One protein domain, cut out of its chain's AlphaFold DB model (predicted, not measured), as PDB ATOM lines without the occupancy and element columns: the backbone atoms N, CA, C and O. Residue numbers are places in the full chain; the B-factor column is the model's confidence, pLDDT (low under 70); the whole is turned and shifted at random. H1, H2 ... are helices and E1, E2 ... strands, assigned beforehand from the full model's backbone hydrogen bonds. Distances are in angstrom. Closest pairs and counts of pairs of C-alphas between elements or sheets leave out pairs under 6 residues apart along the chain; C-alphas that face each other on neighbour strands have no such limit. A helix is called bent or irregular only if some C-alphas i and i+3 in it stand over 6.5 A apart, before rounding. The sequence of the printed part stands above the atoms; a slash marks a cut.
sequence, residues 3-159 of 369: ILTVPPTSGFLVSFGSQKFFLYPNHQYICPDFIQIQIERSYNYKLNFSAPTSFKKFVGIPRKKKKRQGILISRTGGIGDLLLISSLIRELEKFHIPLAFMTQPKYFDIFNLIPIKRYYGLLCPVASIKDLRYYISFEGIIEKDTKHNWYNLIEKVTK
ATOM      1  N   ILE A   3     223.926 235.012 417.823       92.25
ATOM      2  CA  ILE A   3     223.236 233.793 417.403       92.25
ATOM      3  C   ILE A   3     221.777 234.143 417.147       92.25
ATOM      4  O   ILE A   3     221.081 234.574 418.063       92.25
ATOM      5  N   LEU A   4     221.342 233.951 415.911       92.56
ATOM      6  CA  LEU A   4     219.952 233.977 415.490       92.56
ATOM      7  C   LEU A   4     219.350 232.580 415.668       92.56
ATOM      8  O   LEU A   4     219.831 231.632 415.047       92.56
ATOM      9  N   THR A   5     218.297 232.460 416.475       92.38
ATOM     10  CA  THR A   5     217.488 231.235 416.575       92.38
ATOM     11  C   THR A   5     216.229 231.397 415.728       92.38
ATOM     12  O   THR A   5     215.419 232.287 415.990       92.38
ATOM     13  N   VAL A   6     216.063 230.542 414.717       90.06
ATOM     14  CA  VAL A   6     214.875 230.532 413.849       90.06
ATOM     15  C   VAL A   6     213.723 229.841 414.588       90.06
ATOM     16  O   VAL A   6     213.920 228.718 415.065       90.06
ATOM     17  N   PRO A   7     212.533 230.463 414.701       87.38
ATOM     18  CA  PRO A   7     211.376 229.839 415.334       87.38
ATOM     19  C   PRO A   7     210.971 228.502 414.682       87.38
ATOM     20  O   PRO A   7     211.263 228.276 413.507       87.38
ATOM     21  N   PRO A   8     210.258 227.623 415.409       86.62
ATOM     22  CA  PRO A   8     209.827 226.323 414.889       86.62
ATOM     23  C   PRO A   8     208.786 226.401 413.768       86.62
ATOM     24  O   PRO A   8     208.653 225.464 412.988       86.62
ATOM     25  N   THR A   9     208.014 227.487 413.718       82.38
ATOM     26  CA  THR A   9     206.753 227.558 412.969       82.38
ATOM     27  C   THR A   9     206.921 227.825 411.475       82.38
ATOM     28  O   THR A   9     206.047 227.436 410.705       82.38
ATOM     29  N   SER A  10     208.017 228.450 411.031       75.75
ATOM     30  CA  SER A  10     208.285 228.660 409.602       75.75
ATOM     31  C   SER A  10     209.733 229.070 409.317       75.75
ATOM     32  O   SER A  10     210.379 229.775 410.092       75.75
ATOM     33  N   GLY A  11     210.251 228.601 408.178       82.62
ATOM     34  CA  GLY A  11     211.523 229.063 407.637       82.62
ATOM     35  C   GLY A  11     211.326 230.392 406.924       82.62
ATOM     36  O   GLY A  11     210.222 230.696 406.470       82.62
ATOM     37  N   PHE A  12     212.379 231.194 406.809       87.00
ATOM     38  CA  PHE A  12     212.278 232.489 406.144       87.00
ATOM     39  C   PHE A  12     213.447 232.760 405.205       87.00
ATOM     40  O   PHE A  12     214.599 232.420 405.473       87.00
ATOM     41  N   LEU A  13     213.124 233.382 404.072       87.62
ATOM     42  CA  LEU A  13     214.088 233.811 403.072       87.62
ATOM     43  C   LEU A  13     214.565 235.222 403.412       87.62
ATOM     44  O   LEU A  13     213.798 236.178 403.303       87.62
ATOM     45  N   VAL A  14     215.835 235.351 403.787       86.06
ATOM     46  CA  VAL A  14     216.494 236.626 404.075       86.06
ATOM     47  C   VAL A  14     217.289 237.102 402.871       86.06
ATOM     48  O   VAL A  14     218.079 236.338 402.321       86.06
ATOM     49  N   SER A  15     217.116 238.361 402.464       84.25
ATOM     50  CA  SER A  15     217.885 238.947 401.359       84.25
ATOM     51  C   SER A  15     218.840 240.045 401.839       84.25
ATOM     52  O   SER A  15     218.429 240.960 402.545       84.25
ATOM     53  N   PHE A  16     220.103 239.988 401.407       80.81
ATOM     54  CA  PHE A  16     221.112 241.032 401.624       80.81
ATOM     55  C   PHE A  16     221.737 241.437 400.293       80.81
ATOM     56  O   PHE A  16     222.603 240.746 399.748       80.81
ATOM     57  N   GLY A  17     221.296 242.574 399.753       79.19
ATOM     58  CA  GLY A  17     221.663 242.963 398.394       79.19
ATOM     59  C   GLY A  17     221.211 241.894 397.395       79.19
ATOM     60  O   GLY A  17     220.034 241.555 397.348       79.19
ATOM     61  N   SER A  18     222.146 241.340 396.620       77.94
ATOM     62  CA  SER A  18     221.873 240.270 395.649       77.94
ATOM     63  C   SER A  18     221.856 238.856 396.244       77.94
ATOM     64  O   SER A  18     221.565 237.900 395.531       77.94
ATOM     65  N   GLN A  19     222.180 238.691 397.529       82.00
ATOM     66  CA  GLN A  19     222.272 237.374 398.158       82.00
ATOM     67  C   GLN A  19     220.980 237.021 398.876       82.00
ATOM     68  O   GLN A  19     220.444 237.838 399.620       82.00
ATOM     69  N   LYS A  20     220.519 235.785 398.693       86.81
ATOM     70  CA  LYS A  20     219.345 235.231 399.364       86.81
ATOM     71  C   LYS A  20     219.770 234.050 400.236       86.81
ATOM     72  O   LYS A  20     220.545 233.209 399.793       86.81
ATOM     73  N   PHE A  21     219.265 233.995 401.460       87.31
ATOM     74  CA  PHE A  21     219.564 232.967 402.452       87.31
ATOM     75  C   PHE A  21     218.259 232.375 402.954       87.31
ATOM     76  O   PHE A  21     217.420 233.102 403.477       87.31
ATOM     77  N   PHE A  22     218.084 231.066 402.816       91.06
ATOM     78  CA  PHE A  22     216.962 230.383 403.443       91.06
ATOM     79  C   PHE A  22     217.352 229.961 404.861       91.06
ATOM     80  O   PHE A  22     218.356 229.273 405.063       91.06
ATOM     81  N   LEU A  23     216.577 230.410 405.842       91.56
ATOM     82  CA  LEU A  23     216.768 230.092 407.249       91.56
ATOM     83  C   LEU A  23     215.769 229.013 407.659       91.56
ATOM     84  O   LEU A  23     214.561 229.231 407.609       91.56
ATOM     85  N   TYR A  24     216.287 227.842 408.025       93.38
ATOM     86  CA  TYR A  24     215.485 226.661 408.333       93.38
ATOM     87  C   TYR A  24     214.916 226.733 409.759       93.38
ATOM     88  O   TYR A  24     215.649 227.128 410.673       93.38
ATOM     89  N   PRO A  25     213.649 226.323 409.983       92.12
ATOM     90  CA  PRO A  25     213.052 226.246 411.318       92.12
ATOM     91  C   PRO A  25     213.923 225.464 412.295       92.12
ATOM     92  O   PRO A  25     214.586 224.505 411.897       92.12
ATOM     93  N   ASN A  26     213.909 225.840 413.574       92.00
ATOM     94  CA  ASN A  26     214.663 225.169 414.645       92.00
ATOM     95  C   ASN A  26     216.194 225.158 414.469       92.00
ATOM     96  O   ASN A  26     216.893 224.464 415.205       92.00
ATOM     97  N   HIS A  27     216.739 225.921 413.517       94.31
ATOM     98  CA  HIS A  27     218.182 226.049 413.338       94.31
ATOM     99  C   HIS A  27     218.713 227.329 413.984       94.31
ATOM    100  O   HIS A  27     218.022 228.344 414.115       94.31
ATOM    101  N   GLN A  28     219.986 227.276 414.371       95.19
ATOM    102  CA  GLN A  28     220.729 228.421 414.879       95.19
ATOM    103  C   GLN A  28     221.783 228.866 413.873       95.19
ATOM    104  O   GLN A  28     222.530 228.045 413.333       95.19
ATOM    105  N   TYR A  29     221.889 230.176 413.682       95.06
ATOM    106  CA  TYR A  29     222.838 230.800 412.769       95.06
ATOM    107  C   TYR A  29     223.686 231.818 413.513       95.06
ATOM    108  O   TYR A  29     223.168 232.615 414.289       95.06
ATOM    109  N   ILE A  30     224.990 231.825 413.259       94.69
ATOM    110  CA  ILE A  30     225.859 232.915 413.686       94.69
ATOM    111  C   ILE A  30     225.885 234.000 412.610       94.69
ATOM    112  O   ILE A  30     225.926 233.695 411.413       94.69
ATOM    113  N   CYS A  31     225.875 235.266 413.031       93.62
ATOM    114  CA  CYS A  31     225.992 236.400 412.121       93.62
ATOM    115  C   CYS A  31     226.807 237.566 412.719       93.62
ATOM    116  O   CYS A  31     226.899 237.723 413.948       93.62
ATOM    117  N   PRO A  32     227.406 238.423 411.869       91.06
ATOM    118  CA  PRO A  32     227.936 239.720 412.283       91.06
ATOM    119  C   PRO A  32     226.849 240.643 412.859       91.06
ATOM    120  O   PRO A  32     225.673 240.518 412.524       91.06
ATOM    121  N   ASP A  33     227.248 241.622 413.676       87.31
ATOM    122  CA  ASP A  33     226.298 242.511 414.369       87.31
ATOM    123  C   ASP A  33     225.496 243.405 413.406       87.31
ATOM    124  O   ASP A  33     224.320 243.658 413.633       87.31
ATOM    125  N   PHE A  34     226.076 243.852 412.287       86.12
ATOM    126  CA  PHE A  34     225.318 244.667 411.325       86.12
ATOM    127  C   PHE A  34     224.260 243.856 410.555       86.12
ATOM    128  O   PHE A  34     223.272 244.431 410.104       86.12
ATOM    129  N   ILE A  35     224.448 242.535 410.413       88.38
ATOM    130  CA  ILE A  35     223.467 241.662 409.756       88.38
ATOM    131  C   ILE A  35     222.215 241.544 410.610       88.38
ATOM    132  O   ILE A  35     221.122 241.616 410.063       88.38
ATOM    133  N   GLN A  36     222.361 241.471 411.937       88.50
ATOM    134  CA  GLN A  36     221.223 241.560 412.857       88.50
ATOM    135  C   GLN A  36     220.387 242.813 412.556       88.50
ATOM    136  O   GLN A  36     219.194 242.700 412.295       88.50
ATOM    137  N   ILE A  37     221.028 243.987 412.516       85.88
ATOM    138  CA  ILE A  37     220.345 245.270 412.283       85.88
ATOM    139  C   ILE A  37     219.617 245.274 410.931       85.88
ATOM    140  O   ILE A  37     218.516 245.809 410.818       85.88
ATOM    141  N   GLN A  38     220.222 244.696 409.890       86.38
ATOM    142  CA  GLN A  38     219.593 244.596 408.571       86.38
ATOM    143  C   GLN A  38     218.374 243.669 408.587       86.38
ATOM    144  O   GLN A  38     217.332 244.043 408.060       86.38
ATOM    145  N   ILE A  39     218.475 242.507 409.236       86.00
ATOM    146  CA  ILE A  39     217.357 241.568 409.374       86.00
ATOM    147  C   ILE A  39     216.194 242.218 410.134       86.00
ATOM    148  O   ILE A  39     215.065 242.199 409.653       86.00
ATOM    149  N   GLU A  40     216.465 242.815 411.295       86.69
ATOM    150  CA  GLU A  40     215.437 243.449 412.132       86.69
ATOM    151  C   GLU A  40     214.686 244.548 411.363       86.69
ATOM    152  O   GLU A  40     213.460 244.623 411.429       86.69
ATOM    153  N   ARG A  41     215.406 245.354 410.567       85.00
ATOM    154  CA  ARG A  41     214.809 246.403 409.725       85.00
ATOM    155  C   ARG A  41     213.992 245.857 408.561       85.00
ATOM    156  O   ARG A  41     212.937 246.401 408.267       85.00
ATOM    157  N   SER A  42     214.490 244.833 407.870       83.56
ATOM    158  CA  SER A  42     213.846 244.320 406.656       83.56
ATOM    159  C   SER A  42     212.594 243.503 406.939       83.56
ATOM    160  O   SER A  42     211.696 243.482 406.105       83.56
ATOM    161  N   TYR A  43     212.533 242.826 408.084       79.06
ATOM    162  CA  TYR A  43     211.462 241.873 408.364       79.06
ATOM    163  C   TYR A  43     210.456 242.382 409.398       79.06
ATOM    164  O   TYR A  43     209.426 241.748 409.568       79.06
ATOM    165  N   ASN A  44     210.713 243.508 410.081       73.69
ATOM    166  CA  ASN A  44     209.863 244.042 411.160       73.69
ATOM    167  C   ASN A  44     209.503 242.999 412.248       73.69
ATOM    168  O   ASN A  44     208.559 243.166 413.016       73.69
ATOM    169  N   TYR A  45     210.269 241.907 412.315       70.00
ATOM    170  CA  TYR A  45     210.125 240.826 413.276       70.00
ATOM    171  C   TYR A  45     211.240 240.947 414.307       70.00
ATOM    172  O   TYR A  45     212.424 241.024 413.964       70.00
ATOM    173  N   LYS A  46     210.868 240.894 415.588       73.00
ATOM    174  CA  LYS A  46     211.820 240.679 416.680       73.00
ATOM    175  C   LYS A  46     212.250 239.216 416.659       73.00
ATOM    176  O   LYS A  46     211.687 238.379 417.356       73.00
ATOM    177  N   LEU A  47     213.210 238.894 415.801       81.81
ATOM    178  CA  LEU A  47     213.852 237.589 415.841       81.81
ATOM    179  C   LEU A  47     214.678 237.450 417.124       81.81
ATOM    180  O   LEU A  47     215.221 238.422 417.651       81.81
ATOM    181  N   ASN A  48     214.781 236.220 417.618       84.81
ATOM    182  CA  ASN A  48     215.507 235.929 418.846       84.81
ATOM    183  C   ASN A  48     217.013 235.903 418.572       84.81
ATOM    184  O   ASN A  48     217.575 234.882 418.164       84.81
ATOM    185  N   PHE A  49     217.664 237.039 418.817       88.25
ATOM    186  CA  PHE A  49     219.117 237.148 418.830       88.25
ATOM    187  C   PHE A  49     219.649 236.995 420.252       88.25
ATOM    188  O   PHE A  49     219.267 237.722 421.165       88.25
ATOM    189  N   SER A  50     220.598 236.086 420.431       89.31
ATOM    190  CA  SER A  50     221.287 235.871 421.701       89.31
ATOM    191  C   SER A  50     222.782 236.143 421.570       89.31
ATOM    192  O   SER A  50     223.368 236.125 420.479       89.31
ATOM    193  N   ALA A  51     223.422 236.443 422.703       84.75
ATOM    194  CA  ALA A  51     224.874 236.445 422.761       84.75
ATOM    195  C   ALA A  51     225.384 235.015 422.502       84.75
ATOM    196  O   ALA A  51     224.791 234.061 423.008       84.75
ATOM    197  N   PRO A  52     226.483 234.840 421.754       80.50
ATOM    198  CA  PRO A  52     227.029 233.522 421.491       80.50
ATOM    199  C   PRO A  52     227.710 232.969 422.753       80.50
ATOM    200  O   PRO A  52     228.924 233.051 422.886       80.50
ATOM    201  N   THR A  53     226.954 232.412 423.703       81.25
ATOM    202  CA  THR A  53     227.484 231.887 424.985       81.25
ATOM    203  C   THR A  53     228.530 230.782 424.784       81.25
ATOM    204  O   THR A  53     229.450 230.606 425.589       81.25
ATOM    205  N   SER A  54     228.438 230.066 423.663       82.56
ATOM    206  CA  SER A  54     229.395 229.054 423.228       82.56
ATOM    207  C   SER A  54     230.657 229.619 422.565       82.56
ATOM    208  O   SER A  54     231.623 228.868 422.447       82.56
ATOM    209  N   PHE A  55     230.722 230.910 422.210       88.44
ATOM    210  CA  PHE A  55     231.892 231.530 421.577       88.44
ATOM    211  C   PHE A  55     232.505 232.625 422.453       88.44
ATOM    212  O   PHE A  55     231.826 233.476 423.019       88.44
ATOM    213  N   LYS A  56     233.833 232.641 422.541       91.69
ATOM    214  CA  LYS A  56     234.586 233.646 423.295       91.69
ATOM    215  C   LYS A  56     235.236 234.638 422.341       91.69
ATOM    216  O   LYS A  56     235.821 234.244 421.335       91.69
ATOM    217  N   LYS A  57     235.195 235.927 422.678       92.00
ATOM    218  CA  LYS A  57     235.991 236.928 421.960       92.00
ATOM    219  C   LYS A  57     237.472 236.577 422.112       92.00
ATOM    220  O   LYS A  57     237.940 236.329 423.221       92.00
ATOM    221  N   PHE A  58     238.193 236.518 421.001       92.50
ATOM    222  CA  PHE A  58     239.624 236.245 420.997       92.50
ATOM    223  C   PHE A  58     240.397 237.483 421.466       92.50
ATOM    224  O   PHE A  58     240.180 238.583 420.955       92.50
ATOM    225  N   VAL A  59     241.292 237.300 422.440       88.56
ATOM    226  CA  VAL A  59     242.151 238.356 423.001       88.56
ATOM    227  C   VAL A  59     243.546 237.766 423.225       88.56
ATOM    228  O   VAL A  59     243.974 237.535 424.354       88.56
ATOM    229  N   GLY A  60     244.232 237.453 422.129       89.50
ATOM    230  CA  GLY A  60     245.565 236.855 422.144       89.50
ATOM    231  C   GLY A  60     245.576 235.329 422.222       89.50
ATOM    232  O   GLY A  60     244.554 234.665 422.405       89.50
ATOM    233  N   ILE A  61     246.774 234.773 422.049       84.25
ATOM    234  CA  ILE A  61     247.001 233.327 422.013       84.25
ATOM    235  C   ILE A  61     246.864 232.759 423.437       84.25
ATOM    236  O   ILE A  61     247.542 233.235 424.354       84.25
ATOM    237  N   PRO A  62     246.014 231.739 423.662       74.62
ATOM    238  CA  PRO A  62     245.873 231.120 424.976       74.62
ATOM    239  C   PRO A  62     247.198 230.512 425.471       74.62
ATOM    240  O   PRO A  62     247.812 229.707 424.779       74.62
ATOM    241  N   ARG A  63     247.612 230.836 426.707       73.56
ATOM    242  CA  ARG A  63     248.871 230.343 427.314       73.56
ATOM    243  C   ARG A  63     248.913 228.830 427.587       73.56
ATOM    244  O   ARG A  63     249.988 228.281 427.794       73.56
ATOM    245  N   LYS A  64     247.765 228.144 427.648       68.31
ATOM    246  CA  LYS A  64     247.682 226.709 427.988       68.31
ATOM    247  C   LYS A  64     247.342 225.885 426.743       68.31
ATOM    248  O   LYS A  64     246.390 226.234 426.049       68.31
ATOM    249  N   LYS A  65     248.037 224.751 426.544       57.94
ATOM    250  CA  LYS A  65     247.798 223.694 425.524       57.94
ATOM    251  C   LYS A  65     246.420 222.999 425.644       57.94
ATOM    252  O   LYS A  65     246.293 221.810 425.365       57.94
ATOM    253  N   LYS A  66     245.364 223.691 426.091       57.69
ATOM    254  CA  LYS A  66     243.998 223.163 425.967       57.69
ATOM    255  C   LYS A  66     243.744 222.897 424.479       57.69
ATOM    256  O   LYS A  66     244.248 223.651 423.649       57.69
ATOM    257  N   LYS A  67     243.031 221.798 424.177       64.00
ATOM    258  CA  LYS A  67     242.678 221.324 422.820       64.00
ATOM    259  C   LYS A  67     242.585 222.500 421.840       64.00
ATOM    260  O   LYS A  67     241.895 223.464 422.160       64.00
ATOM    261  N   ARG A  68     243.286 222.417 420.699       68.00
ATOM    262  CA  ARG A  68     243.391 223.461 419.657       68.00
ATOM    263  C   ARG A  68     242.006 223.856 419.130       68.00
ATOM    264  O   ARG A  68     241.549 223.350 418.114       68.00
ATOM    265  N   GLN A  69     241.317 224.719 419.863       86.81
ATOM    266  CA  GLN A  69     240.012 225.242 419.491       86.81
ATOM    267  C   GLN A  69     240.189 226.285 418.395       86.81
ATOM    268  O   GLN A  69     241.085 227.126 418.484       86.81
ATOM    269  N   GLY A  70     239.339 226.230 417.373       94.38
ATOM    270  CA  GLY A  70     239.473 227.115 416.225       94.38
ATOM    271  C   GLY A  70     238.985 228.543 416.468       94.38
ATOM    272  O   GLY A  70     238.287 228.833 417.451       94.38
ATOM    273  N   ILE A  71     239.348 229.430 415.540       95.94
ATOM    274  CA  ILE A  71     238.976 230.847 415.516       95.94
ATOM    275  C   ILE A  71     238.115 231.117 414.277       95.94
ATOM    276  O   ILE A  71     238.527 230.827 413.154       95.94
ATOM    277  N   LEU A  72     236.949 231.730 414.485       97.06
ATOM    278  CA  LEU A  72     236.142 232.327 413.425       97.06
ATOM    279  C   LEU A  72     236.484 233.815 413.276       97.06
ATOM    280  O   LEU A  72     236.261 234.608 414.190       97.06
ATOM    281  N   ILE A  73     237.001 234.211 412.120       96.81
ATOM    282  CA  ILE A  73     237.271 235.611 411.781       96.81
ATOM    283  C   ILE A  73     236.113 236.132 410.927       96.81
ATOM    284  O   ILE A  73     235.713 235.457 409.988       96.81
ATOM    285  N   SER A  74     235.570 237.316 411.206       95.94
ATOM    286  CA  SER A  74     234.488 237.902 410.402       95.94
ATOM    287  C   SER A  74     234.806 239.314 409.917       95.94
ATOM    288  O   SER A  74     235.200 240.167 410.720       95.94
ATOM    289  N   ARG A  75     234.573 239.568 408.620       94.50
ATOM    290  CA  ARG A  75     234.615 240.905 408.007       94.50
ATOM    291  C   ARG A  75     233.700 240.996 406.783       94.50
ATOM    292  O   ARG A  75     233.722 240.120 405.923       94.50
ATOM    293  N   THR A  76     232.957 242.086 406.655       90.19
ATOM    294  CA  THR A  76     231.978 242.345 405.588       90.19
ATOM    295  C   THR A  76     232.299 243.563 404.751       90.19
ATOM    296  O   THR A  76     231.514 243.917 403.871       90.19
ATOM    297  N   GLY A  77     233.442 244.194 405.010       87.44
ATOM    298  CA  GLY A  77     233.993 245.251 404.177       87.44
ATOM    299  C   GLY A  77     234.447 244.764 402.796       87.44
ATOM    300  O   GLY A  77     234.025 243.716 402.309       87.44
ATOM    301  N   GLY A  78     235.267 245.569 402.123       92.12
ATOM    302  CA  GLY A  78     235.726 245.271 400.762       92.12
ATOM    303  C   GLY A  78     236.827 244.209 400.709       92.12
ATOM    304  O   GLY A  78     237.398 243.839 401.731       92.12
ATOM    305  N   ILE A  79     237.190 243.787 399.492       95.38
ATOM    306  CA  ILE A  79     238.300 242.846 399.238       95.38
ATOM    307  C   ILE A  79     239.605 243.333 399.887       95.38
ATOM    308  O   ILE A  79     240.329 242.537 400.478       95.38
ATOM    309  N   GLY A  80     239.880 244.644 399.842       94.94
ATOM    310  CA  GLY A  80     241.054 245.238 400.490       94.94
ATOM    311  C   GLY A  80     241.145 244.917 401.983       94.94
ATOM    312  O   GLY A  80     242.216 244.582 402.475       94.94
ATOM    313  N   ASP A  81     240.018 244.904 402.693       93.94
ATOM    314  CA  ASP A  81     239.998 244.602 404.125       93.94
ATOM    315  C   ASP A  81     240.331 243.131 404.392       93.94
ATOM    316  O   ASP A  81     241.051 242.816 405.338       93.94
ATOM    317  N   LEU A  82     239.845 242.228 403.533       96.25
ATOM    318  CA  LEU A  82     240.159 240.798 403.604       96.25
ATOM    319  C   LEU A  82     241.653 240.552 403.355       96.25
ATOM    320  O   LEU A  82     242.291 239.795 404.089       96.25
ATOM    321  N   LEU A  83     242.223 241.250 402.369       97.44
ATOM    322  CA  LEU A  83     243.654 241.215 402.073       97.44
ATOM    323  C   LEU A  83     244.489 241.742 403.243       97.44
ATOM    324  O   LEU A  83     245.511 241.152 403.568       97.44
ATOM    325  N   LEU A  84     244.062 242.794 403.935       95.81
ATOM    326  CA  LEU A  84     244.782 243.310 405.105       95.81
ATOM    327  C   LEU A  84     244.784 242.298 406.268       95.81
ATOM    328  O   LEU A  84     245.820 242.077 406.904       95.81
ATOM    329  N   ILE A  85     243.659 241.611 406.498       97.31
ATOM    330  CA  ILE A  85     243.523 240.575 407.538       97.31
ATOM    331  C   ILE A  85     244.375 239.326 407.236       97.31
ATOM    332  O   ILE A  85     244.766 238.615 408.162       97.31
ATOM    333  N   SER A  86     244.741 239.070 405.975       97.62
ATOM    334  CA  SER A  86     245.601 237.930 405.604       97.62
ATOM    335  C   SER A  86     246.952 237.904 406.339       97.62
ATOM    336  O   SER A  86     247.476 236.829 406.628       97.62
ATOM    337  N   SER A  87     247.478 239.072 406.727       97.12
ATOM    338  CA  SER A  87     248.695 239.191 407.540       97.12
ATOM    339  C   SER A  87     248.554 238.516 408.911       97.12
ATOM    340  O   SER A  87     249.442 237.772 409.327       97.12
ATOM    341  N   LEU A  88     247.415 238.717 409.583       97.25
ATOM    342  CA  LEU A  88     247.069 238.058 410.840       97.25
ATOM    343  C   LEU A  88     246.865 236.560 410.644       97.25
ATOM    344  O   LEU A  88     247.307 235.776 411.477       97.25
ATOM    345  N   ILE A  89     246.192 236.167 409.559       97.06
ATOM    346  CA  ILE A  89     245.941 234.755 409.251       97.06
ATOM    347  C   ILE A  89     247.273 234.005 409.176       97.06
ATOM    348  O   ILE A  89     247.435 233.000 409.862       97.06
ATOM    349  N   ARG A  90     248.256 234.546 408.444       96.00
ATOM    350  CA  ARG A  90     249.606 233.974 408.370       96.00
ATOM    351  C   ARG A  90     250.262 233.815 409.744       96.00
ATOM    352  O   ARG A  90     250.930 232.814 409.983       96.00
ATOM    353  N   GLU A  91     250.109 234.782 410.652       95.75
ATOM    354  CA  GLU A  91     250.646 234.632 412.013       95.75
ATOM    355  C   GLU A  91     249.927 233.535 412.794       95.75
ATOM    356  O   GLU A  91     250.571 232.739 413.471       95.75
ATOM    357  N   LEU A  92     248.600 233.468 412.689       94.81
ATOM    358  CA  LEU A  92     247.793 232.470 413.385       94.81
ATOM    359  C   LEU A  92     248.082 231.041 412.898       94.81
ATOM    360  O   LEU A  92     248.070 230.112 413.708       94.81
ATOM    361  N   GLU A  93     248.393 230.855 411.613       93.31
ATOM    362  CA  GLU A  93     248.756 229.548 411.049       93.31
ATOM    363  C   GLU A  93     250.015 228.945 411.684       93.31
ATOM    364  O   GLU A  93     250.078 227.727 411.855       93.31
ATOM    365  N   LYS A  94     250.973 229.773 412.129       93.38
ATOM    366  CA  LYS A  94     252.190 229.312 412.829       93.38
ATOM    367  C   LYS A  94     251.880 228.564 414.131       93.38
ATOM    368  O   LYS A  94     252.687 227.768 414.597       93.38
ATOM    369  N   PHE A  95     250.705 228.797 414.715       91.00
ATOM    370  CA  PHE A  95     250.240 228.125 415.932       91.00
ATOM    371  C   PHE A  95     249.406 226.869 415.640       91.00
ATOM    372  O   PHE A  95     248.919 226.227 416.575       91.00
ATOM    373  N   HIS A  96     249.224 226.511 414.361       90.31
ATOM    374  CA  HIS A  96     248.386 225.400 413.903       90.31
ATOM    375  C   HIS A  96     246.959 225.440 414.481       90.31
ATOM    376  O   HIS A  96     246.368 224.405 414.801       90.31
ATOM    377  N   ILE A  97     246.419 226.647 414.663       89.81
ATOM    378  CA  ILE A  97     245.052 226.861 415.137       89.81
ATOM    379  C   ILE A  97     244.105 226.682 413.943       89.81
ATOM    380  O   ILE A  97     244.360 227.272 412.895       89.81
ATOM    381  N   PRO A  98     243.007 225.911 414.060       94.12
ATOM    382  CA  PRO A  98     242.000 225.856 413.005       94.12
ATOM    383  C   PRO A  98     241.395 227.243 412.765       94.12
ATOM    384  O   PRO A  98     240.893 227.876 413.694       94.12
ATOM    385  N   LEU A  99     241.426 227.719 411.523       96.56
ATOM    386  CA  LEU A  99     240.883 229.024 411.149       96.56
ATOM    387  C   LEU A  99     239.689 228.854 410.223       96.56
ATOM    388  O   LEU A  99     239.714 228.035 409.302       96.56
ATOM    389  N   ALA A 100     238.670 229.675 410.447       97.44
ATOM    390  CA  ALA A 100     237.616 229.895 409.479       97.44
ATOM    391  C   ALA A 100     237.332 231.384 409.294       97.44
ATOM    392  O   ALA A 100     237.578 232.190 410.195       97.44
ATOM    393  N   PHE A 101     236.783 231.744 408.136       97.69
ATOM    394  CA  PHE A 101     236.476 233.127 407.791       97.69
ATOM    395  C   PHE A 101     235.005 233.309 407.408       97.69
ATOM    396  O   PHE A 101     234.444 232.508 406.676       97.69
ATOM    397  N   MET A 102     234.369 234.381 407.862       97.00
ATOM    398  CA  MET A 102     232.992 234.728 407.531       97.00
ATOM    399  C   MET A 102     232.950 236.066 406.791       97.00
ATOM    400  O   MET A 102     233.372 237.094 407.329       97.00
ATOM    401  N   THR A 103     232.457 236.060 405.551       96.06
ATOM    402  CA  THR A 103     232.375 237.254 404.693       96.06
ATOM    403  C   THR A 103     231.247 237.142 403.659       96.06
ATOM    404  O   THR A 103     230.467 236.192 403.677       96.06
ATOM    405  N   GLN A 104     231.114 238.133 402.775       93.69
ATOM    406  CA  GLN A 104     230.145 238.098 401.683       93.69
ATOM    407  C   GLN A 104     230.548 237.029 400.643       93.69
ATOM    408  O   GLN A 104     231.661 237.108 400.126       93.69
ATOM    409  N   PRO A 105     229.650 236.102 400.250       93.94
ATOM    410  CA  PRO A 105     229.884 235.091 399.212       93.94
ATOM    411  C   PRO A 105     230.531 235.581 397.916       93.94
ATOM    412  O   PRO A 105     231.386 234.896 397.365       93.94
ATOM    413  N   LYS A 106     230.208 236.799 397.458       92.56
ATOM    414  CA  LYS A 106     230.824 237.390 396.256       92.56
ATOM    415  C   LYS A 106     232.346 237.572 396.354       92.56
ATOM    416  O   LYS A 106     232.994 237.815 395.347       92.56
ATOM    417  N   TYR A 107     232.909 237.486 397.559       95.12
ATOM    418  CA  TYR A 107     234.345 237.566 397.791       95.12
ATOM    419  C   TYR A 107     235.013 236.206 397.979       95.12
ATOM    420  O   TYR A 107     236.214 236.188 398.199       95.12
ATOM    421  N   PHE A 108     234.299 235.076 397.902       96.25
ATOM    422  CA  PHE A 108     234.883 233.758 398.195       96.25
ATOM    423  C   PHE A 108     236.082 233.400 397.319       96.25
ATOM    424  O   PHE A 108     237.006 232.746 397.792       96.25
ATOM    425  N   ASP A 109     236.112 233.894 396.087       96.38
ATOM    426  CA  ASP A 109     237.237 233.698 395.180       96.38
ATOM    427  C   ASP A 109     238.578 234.231 395.743       96.38
ATOM    428  O   ASP A 109     239.634 233.685 395.438       96.38
ATOM    429  N   ILE A 110     238.572 235.201 396.673       96.75
ATOM    430  CA  ILE A 110     239.806 235.660 397.343       96.75
ATOM    431  C   ILE A 110     240.501 234.555 398.145       96.75
ATOM    432  O   ILE A 110     241.713 234.614 398.347       96.75
ATOM    433  N   PHE A 111     239.765 233.538 398.607       96.75
ATOM    434  CA  PHE A 111     240.324 232.443 399.401       96.75
ATOM    435  C   PHE A 111     241.188 231.484 398.572       96.75
ATOM    436  O   PHE A 111     241.972 230.732 399.148       96.75
ATOM    437  N   ASN A 112     241.164 231.592 397.238       96.69
ATOM    438  CA  ASN A 112     242.169 230.972 396.371       96.69
ATOM    439  C   ASN A 112     243.560 231.610 396.557       96.69
ATOM    440  O   ASN A 112     244.587 230.964 396.346       96.69
ATOM    441  N   LEU A 113     243.603 232.868 397.006       97.69
ATOM    442  CA  LEU A 113     244.812 233.685 397.107       97.69
ATOM    443  C   LEU A 113     245.321 233.862 398.542       97.69
ATOM    444  O   LEU A 113     246.452 234.300 398.732       97.69
ATOM    445  N   ILE A 114     244.537 233.527 399.567       96.69
ATOM    446  CA  ILE A 114     244.941 233.644 400.981       96.69
ATOM    447  C   ILE A 114     244.832 232.285 401.686       96.69
ATOM    448  O   ILE A 114     244.104 231.408 401.226       96.69
ATOM    449  N   PRO A 115     245.563 232.031 402.784       93.56
ATOM    450  CA  PRO A 115     245.643 230.694 403.368       93.56
ATOM    451  C   PRO A 115     244.473 230.415 404.336       93.56
ATOM    452  O   PRO A 115     244.641 230.201 405.530       93.56
ATOM    453  N   ILE A 116     243.246 230.425 403.815       95.50
ATOM    454  CA  ILE A 116     242.040 230.029 404.553       95.50
ATOM    455  C   ILE A 116     241.362 228.894 403.797       95.50
ATOM    456  O   ILE A 116     241.013 229.040 402.632       95.50
ATOM    457  N   LYS A 117     241.138 227.771 404.484       94.25
ATOM    458  CA  LYS A 117     240.483 226.586 403.904       94.25
ATOM    459  C   LYS A 117     238.991 226.494 404.216       94.25
ATOM    460  O   LYS A 117     238.262 225.804 403.517       94.25
ATOM    461  N   ARG A 118     238.540 227.143 405.293       97.06
ATOM    462  CA  ARG A 118     237.140 227.142 405.731       97.06
ATOM    463  C   ARG A 118     236.608 228.555 405.694       97.06
ATOM    464  O   ARG A 118     237.095 229.419 406.417       97.06
ATOM    465  N   TYR A 119     235.598 228.789 404.880       97.38
ATOM    466  CA  TYR A 119     234.937 230.076 404.826       97.38
ATOM    467  C   TYR A 119     233.432 229.906 404.686       97.38
ATOM    468  O   TYR A 119     232.941 228.901 404.179       97.38
ATOM    469  N   TYR A 120     232.704 230.891 405.195       96.56
ATOM    470  CA  TYR A 120     231.260 230.866 405.323       96.56
ATOM    471  C   TYR A 120     230.662 232.200 404.890       96.56
ATOM    472  O   TYR A 120     231.305 233.254 404.954       96.56
ATOM    473  N   GLY A 121     229.402 232.144 404.459       95.38
ATOM    474  CA  GLY A 121     228.609 233.338 404.202       95.38
ATOM    475  C   GLY A 121     228.253 234.055 405.502       95.38
ATOM    476  O   GLY A 121     228.470 233.536 406.595       95.38
ATOM    477  N   LEU A 122     227.664 235.242 405.384       93.69
ATOM    478  CA  LEU A 122     227.329 236.099 406.529       93.69
ATOM    479  C   LEU A 122     226.311 235.510 407.513       93.69
ATOM    480  O   LEU A 122     226.192 236.001 408.635       93.69
ATOM    481  N   LEU A 123     225.599 234.469 407.086       93.56
ATOM    482  CA  LEU A 123     224.763 233.617 407.914       93.56
ATOM    483  C   LEU A 123     225.325 232.200 407.843       93.56
ATOM    484  O   LEU A 123     225.253 231.548 406.802       93.56
ATOM    485  N   CYS A 124     225.904 231.737 408.947       94.38
ATOM    486  CA  CYS A 124     226.533 230.423 409.032       94.38
ATOM    487  C   CYS A 124     225.805 229.569 410.081       94.38
ATOM    488  O   CYS A 124     225.682 230.017 411.223       94.38
ATOM    489  N   PRO A 125     225.326 228.356 409.748       95.38
ATOM    490  CA  PRO A 125     224.750 227.457 410.742       95.38
ATOM    491  C   PRO A 125     225.748 227.167 411.869       95.38
ATOM    492  O   PRO A 125     226.887 226.776 411.609       95.38
ATOM    493  N   VAL A 126     225.322 227.304 413.127       95.00
ATOM    494  CA  VAL A 126     226.188 227.076 414.303       95.00
ATOM    495  C   VAL A 126     226.768 225.655 414.303       95.00
ATOM    496  O   VAL A 126     227.928 225.455 414.665       95.00
ATOM    497  N   ALA A 127     226.002 224.673 413.819       94.69
ATOM    498  CA  ALA A 127     226.440 223.285 413.693       94.69
ATOM    499  C   ALA A 127     227.703 223.117 412.820       94.69
ATOM    500  O   ALA A 127     228.544 222.267 413.120       94.69
ATOM    501  N   SER A 128     227.879 223.959 411.795       95.06
ATOM    502  CA  SER A 128     229.007 223.907 410.848       95.06
ATOM    503  C   SER A 128     230.326 224.430 411.427       95.06
ATOM    504  O   SER A 128     231.382 224.275 410.808       95.06
ATOM    505  N   ILE A 129     230.275 225.062 412.603       94.56
ATOM    506  CA  ILE A 129     231.412 225.710 413.270       94.56
ATOM    507  C   ILE A 129     231.539 225.306 414.744       94.56
ATOM    508  O   ILE A 129     232.170 226.011 415.529       94.56
ATOM    509  N   LYS A 130     230.957 224.165 415.137       91.81
ATOM    510  CA  LYS A 130     230.957 223.660 416.525       91.81
ATOM    511  C   LYS A 130     232.355 223.452 417.124       91.81
ATOM    512  O   LYS A 130     232.514 223.412 418.340       91.81
ATOM    513  N   ASP A 131     233.361 223.290 416.271       92.06
ATOM    514  CA  ASP A 131     234.763 223.101 416.638       92.06
ATOM    515  C   ASP A 131     235.529 224.427 416.832       92.06
ATOM    516  O   ASP A 131     236.655 224.443 417.345       92.06
ATOM    517  N   LEU A 132     234.916 225.555 416.466       94.25
ATOM    518  CA  LEU A 132     235.457 226.890 416.688       94.25
ATOM    519  C   LEU A 132     234.965 227.405 418.045       94.25
ATOM    520  O   LEU A 132     233.766 227.444 418.308       94.25
ATOM    521  N   ARG A 133     235.884 227.823 418.925       93.19
ATOM    522  CA  ARG A 133     235.521 228.393 420.240       93.19
ATOM    523  C   ARG A 133     235.679 229.898 420.289       93.19
ATOM    524  O   ARG A 133     235.052 230.553 421.121       93.19
ATOM    525  N   TYR A 134     236.554 230.434 419.456       95.12
ATOM    526  CA  TYR A 134     236.943 231.828 419.511       95.12
ATOM    527  C   TYR A 134     236.430 232.587 418.304       95.12
ATOM    528  O   TYR A 134     236.221 232.008 417.239       95.12
ATOM    529  N   TYR A 135     236.279 233.897 418.461       95.06
ATOM    530  CA  TYR A 135     235.988 234.758 417.332       95.06
ATOM    531  C   TYR A 135     236.714 236.094 417.362       95.06
ATOM    532  O   TYR A 135     236.969 236.663 418.426       95.06
ATOM    533  N   ILE A 136     236.973 236.619 416.168       95.00
ATOM    534  CA  ILE A 136     237.476 237.969 415.929       95.00
ATOM    535  C   ILE A 136     236.539 238.622 414.919       95.00
ATOM    536  O   ILE A 136     236.403 238.139 413.801       95.00
ATOM    537  N   SER A 137     235.898 239.724 415.298       94.00
ATOM    538  CA  SER A 137     235.139 240.549 414.356       94.00
ATOM    539  C   SER A 137     235.921 241.816 414.072       94.00
ATOM    540  O   SER A 137     236.307 242.497 415.019       94.00
ATOM    541  N   PHE A 138     236.121 242.135 412.795       93.38
ATOM    542  CA  PHE A 138     236.723 243.397 412.360       93.38
ATOM    543  C   PHE A 138     235.682 244.470 412.010       93.38
ATOM    544  O   PHE A 138     236.042 245.533 411.510       93.38
ATOM    545  N   GLU A 139     234.399 244.231 412.303       90.06
ATOM    546  CA  GLU A 139     233.349 245.224 412.068       90.06
ATOM    547  C   GLU A 139     233.456 246.439 412.983       90.06
ATOM    548  O   GLU A 139     233.529 246.308 414.206       90.06
ATOM    549  N   GLY A 140     233.422 247.632 412.384       86.31
ATOM    550  CA  GLY A 140     233.413 248.904 413.104       86.31
ATOM    551  C   GLY A 140     234.704 249.206 413.864       86.31
ATOM    552  O   GLY A 140     234.746 250.187 414.599       86.31
ATOM    553  N   ILE A 141     235.730 248.360 413.753       87.06
ATOM    554  CA  ILE A 141     237.030 248.566 414.400       87.06
ATOM    555  C   ILE A 141     237.802 249.631 413.634       87.06
ATOM    556  O   ILE A 141     238.299 250.600 414.199       87.06
ATOM    557  N   ILE A 142     237.856 249.427 412.328       77.69
ATOM    558  CA  ILE A 142     238.551 250.244 411.350       77.69
ATOM    559  C   ILE A 142     237.966 251.649 411.283       77.69
ATOM    560  O   ILE A 142     238.689 252.635 411.310       77.69
ATOM    561  N   GLU A 143     236.643 251.737 411.187       81.62
ATOM    562  CA  GLU A 143     235.945 252.983 410.892       81.62
ATOM    563  C   GLU A 143     235.962 253.944 412.090       81.62
ATOM    564  O   GLU A 143     235.654 255.122 411.941       81.62
ATOM    565  N   LYS A 144     236.324 253.444 413.280       86.88
ATOM    566  CA  LYS A 144     236.396 254.212 414.529       86.88
ATOM    567  C   LYS A 144     237.811 254.654 414.898       86.88
ATOM    568  O   LYS A 144     237.946 255.513 415.766       86.88
ATOM    569  N   ASP A 145     238.851 254.075 414.296       87.50
ATOM    570  CA  ASP A 145     240.239 254.422 414.605       87.50
ATOM    571  C   ASP A 145     240.851 255.241 413.464       87.50
ATOM    572  O   ASP A 145     241.197 254.724 412.405       87.50
ATOM    573  N   THR A 146     240.975 256.545 413.699       87.06
ATOM    574  CA  THR A 146     241.548 257.510 412.751       87.06
ATOM    575  C   THR A 146     243.023 257.802 413.017       87.06
ATOM    576  O   THR A 146     243.599 258.669 412.365       87.06
ATOM    577  N   LYS A 147     243.638 257.120 413.995       90.88
ATOM    578  CA  LYS A 147     244.987 257.431 414.496       90.88
ATOM    579  C   LYS A 147     246.018 256.372 414.134       90.88
ATOM    580  O   LYS A 147     247.207 256.670 414.091       90.88
ATOM    581  N   HIS A 148     245.586 255.138 413.899       93.75
ATOM    582  CA  HIS A 148     246.487 254.021 413.648       93.75
ATOM    583  C   HIS A 148     246.398 253.551 412.202       93.75
ATOM    584  O   HIS A 148     245.329 253.537 411.594       93.75
ATOM    585  N   ASN A 149     247.531 253.085 411.671       94.50
ATOM    586  CA  ASN A 149     247.477 252.268 410.472       94.50
ATOM    587  C   ASN A 149     246.773 250.933 410.776       94.50
ATOM    588  O   ASN A 149     246.655 250.487 411.924       94.50
ATOM    589  N   TRP A 150     246.322 250.274 409.720       93.62
ATOM    590  CA  TRP A 150     245.497 249.077 409.838       93.62
ATOM    591  C   TRP A 150     246.181 247.904 410.529       93.62
ATOM    592  O   TRP A 150     245.557 247.204 411.324       93.62
ATOM    593  N   TYR A 151     247.467 247.694 410.268       96.62
ATOM    594  CA  TYR A 151     248.205 246.602 410.893       96.62
ATOM    595  C   TYR A 151     248.389 246.826 412.390       96.62
ATOM    596  O   TYR A 151     248.173 245.902 413.165       96.62
ATOM    597  N   ASN A 152     248.686 248.054 412.818       96.25
ATOM    598  CA  ASN A 152     248.770 248.401 414.236       96.25
ATOM    599  C   ASN A 152     247.414 248.203 414.927       96.25
ATOM    600  O   ASN A 152     247.357 247.748 416.069       96.25
ATOM    601  N   LEU A 153     246.311 248.491 414.233       95.12
ATOM    602  CA  LEU A 153     244.964 248.244 414.741       95.12
ATOM    603  C   LEU A 153     244.671 246.743 414.889       95.12
ATOM    604  O   LEU A 153     244.141 246.322 415.920       95.12
ATOM    605  N   ILE A 154     245.073 245.925 413.911       95.88
ATOM    606  CA  ILE A 154     245.002 244.460 413.996       95.88
ATOM    607  C   ILE A 154     245.801 243.957 415.206       95.88
ATOM    608  O   ILE A 154     245.256 243.203 416.016       95.88
ATOM    609  N   GLU A 155     247.047 244.404 415.388       96.88
ATOM    610  CA  GLU A 155     247.886 244.031 416.539       96.88
ATOM    611  C   GLU A 155     247.234 244.444 417.866       96.88
ATOM    612  O   GLU A 155     247.142 243.652 418.806       96.88
ATOM    613  N   LYS A 156     246.701 245.669 417.939       94.88
ATOM    614  CA  LYS A 156     246.042 246.219 419.133       94.88
ATOM    615  C   LYS A 156     244.819 245.412 419.555       94.88
ATOM    616  O   LYS A 156     244.630 245.193 420.757       94.88
ATOM    617  N   VAL A 157     243.997 244.997 418.591       93.50
ATOM    618  CA  VAL A 157     242.753 244.245 418.817       93.50
ATOM    619  C   VAL A 157     243.039 242.795 419.174       93.50
ATOM    620  O   VAL A 157     242.420 242.252 420.087       93.50
ATOM    621  N   THR A 158     243.973 242.169 418.464       95.19
ATOM    622  CA  THR A 158     244.241 240.733 418.597       95.19
ATOM    623  C   THR A 158     245.296 240.408 419.641       95.19
ATOM    624  O   THR A 158     245.374 239.259 420.064       95.19
ATOM    625  N   LYS A 159     246.090 241.399 420.064       95.94
ATOM    626  CA  LYS A 159     247.290 241.233 420.900       95.94
ATOM    627  C   LYS A 159     248.337 240.305 420.272       95.94
ATOM    628  O   LYS A 159     249.130 239.700 420.986       95.94
TER     629      LYS A 159
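What this domain is: This is residues 3 to 159 of the 369 residues of an uncharacterized protein of Thermococci archaeon (UniProt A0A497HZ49). Two lobes stand side by side along the longest axis: a smaller one with a three-strand sheet, the hairpin E2 and E3 and helix H1, and a larger one, a four-strand parallel sheet with H2 and H3 beside it and H5 on H2. Short H4 sits where the lobes meet, and residues 51 to 69 pass from the first lobe to the second. The 157 printed residues include five named helices and nine named strands, in the order E1 E2 E3 E4 H1 E5 E6 H2 E7 H3 E8 H4 E9 H5; the class is mixed, helices and strands. The whole is compact, with a radius of gyration of the C-alphas of 16.0 A and spans of 45 by 36 by 29 A.

How they stand to each other: Begin at E1, residues 3 to 5, the inner strand of an antiparallel sheet whose edge strands are E4, residues 28 to 31, and E5, residues 48 to 50. Look for N 4 and O 29, 2.8 A apart, and N 3 and O 50, 2.9 A apart, within hydrogen-bond range. E2, residues 12 to 16, and E3, residues 19 to 23, form an antiparallel hairpin, with N 14 and O 21 2.8 A apart. H1, residues 33 to 43, only grazes the sheet of E1, and its closest C-alpha pair with E2 is Ile 39 and Val 14, 7.3 A. E4, H1 and E5 form a split strand-helix-strand unit, two strands running the same way with E1 between them; its crossover is right-handed. Further on, the parallel sheet runs E8, residues 118 to 120, E7, residues 99 to 102, E6, residues 70 to 74, and E9, residues 132 to 137. Find N 120 and O 101 at 2.8 A, N 102 and O 73 at 2.7 A, and N 74 and O 136 at 2.8 A. H2, residues 79 to 93, links E6 to E7, and H3, residues 105 to 112, links E7 to E8, in strand-helix-strand units; H4, residues 126 to 129, lies in the split unit E8, H4, E9; these crossovers are right-handed. H2, H3 and H4 only graze this sheet. The C-alphas of Val 126 in H4 and Tyr 29 in E4 are the closest of that pair, 5.2 A apart. H5, residues 150 to 158, touches H2 at its residues 84 to 88 alone, at a steep tilt of 48 degrees, the same way; Leu 88 and Ile 154 have the closest C-alphas, 7.4 A. In H1 and H5 every O i to N i+4 pair is within hydrogen-bond range; H2 has 9 of 11, H3 has 0 of 4 but 4 of 5 O i to N i+3 pairs, and H4 is too short for an i+4 pair.

Where its parts are: Find C-alpha 3 at (223.236, 233.793, 417.403), where E1 begins. H1 runs 16.0 A, and H2 runs 20.6 A from C-alpha 79 at (238.300, 242.846, 399.238). H3, 13.3 A long, is irregular: C-alphas 106 and 109 are 7.5 A apart. E9 spans 13.9 A, and H5 ends at C-alpha 158, at (244.241, 240.733, 418.597).

The domain as a whole: The two C-alphas farthest apart are those of Thr 9 and Lys 147, 48.5 A. The printed part has no cut; the links E5 to E6 and E9 to H5 are long. Mean pLDDT of the printed part is 90.0, and residues 64 to 68 are under 70.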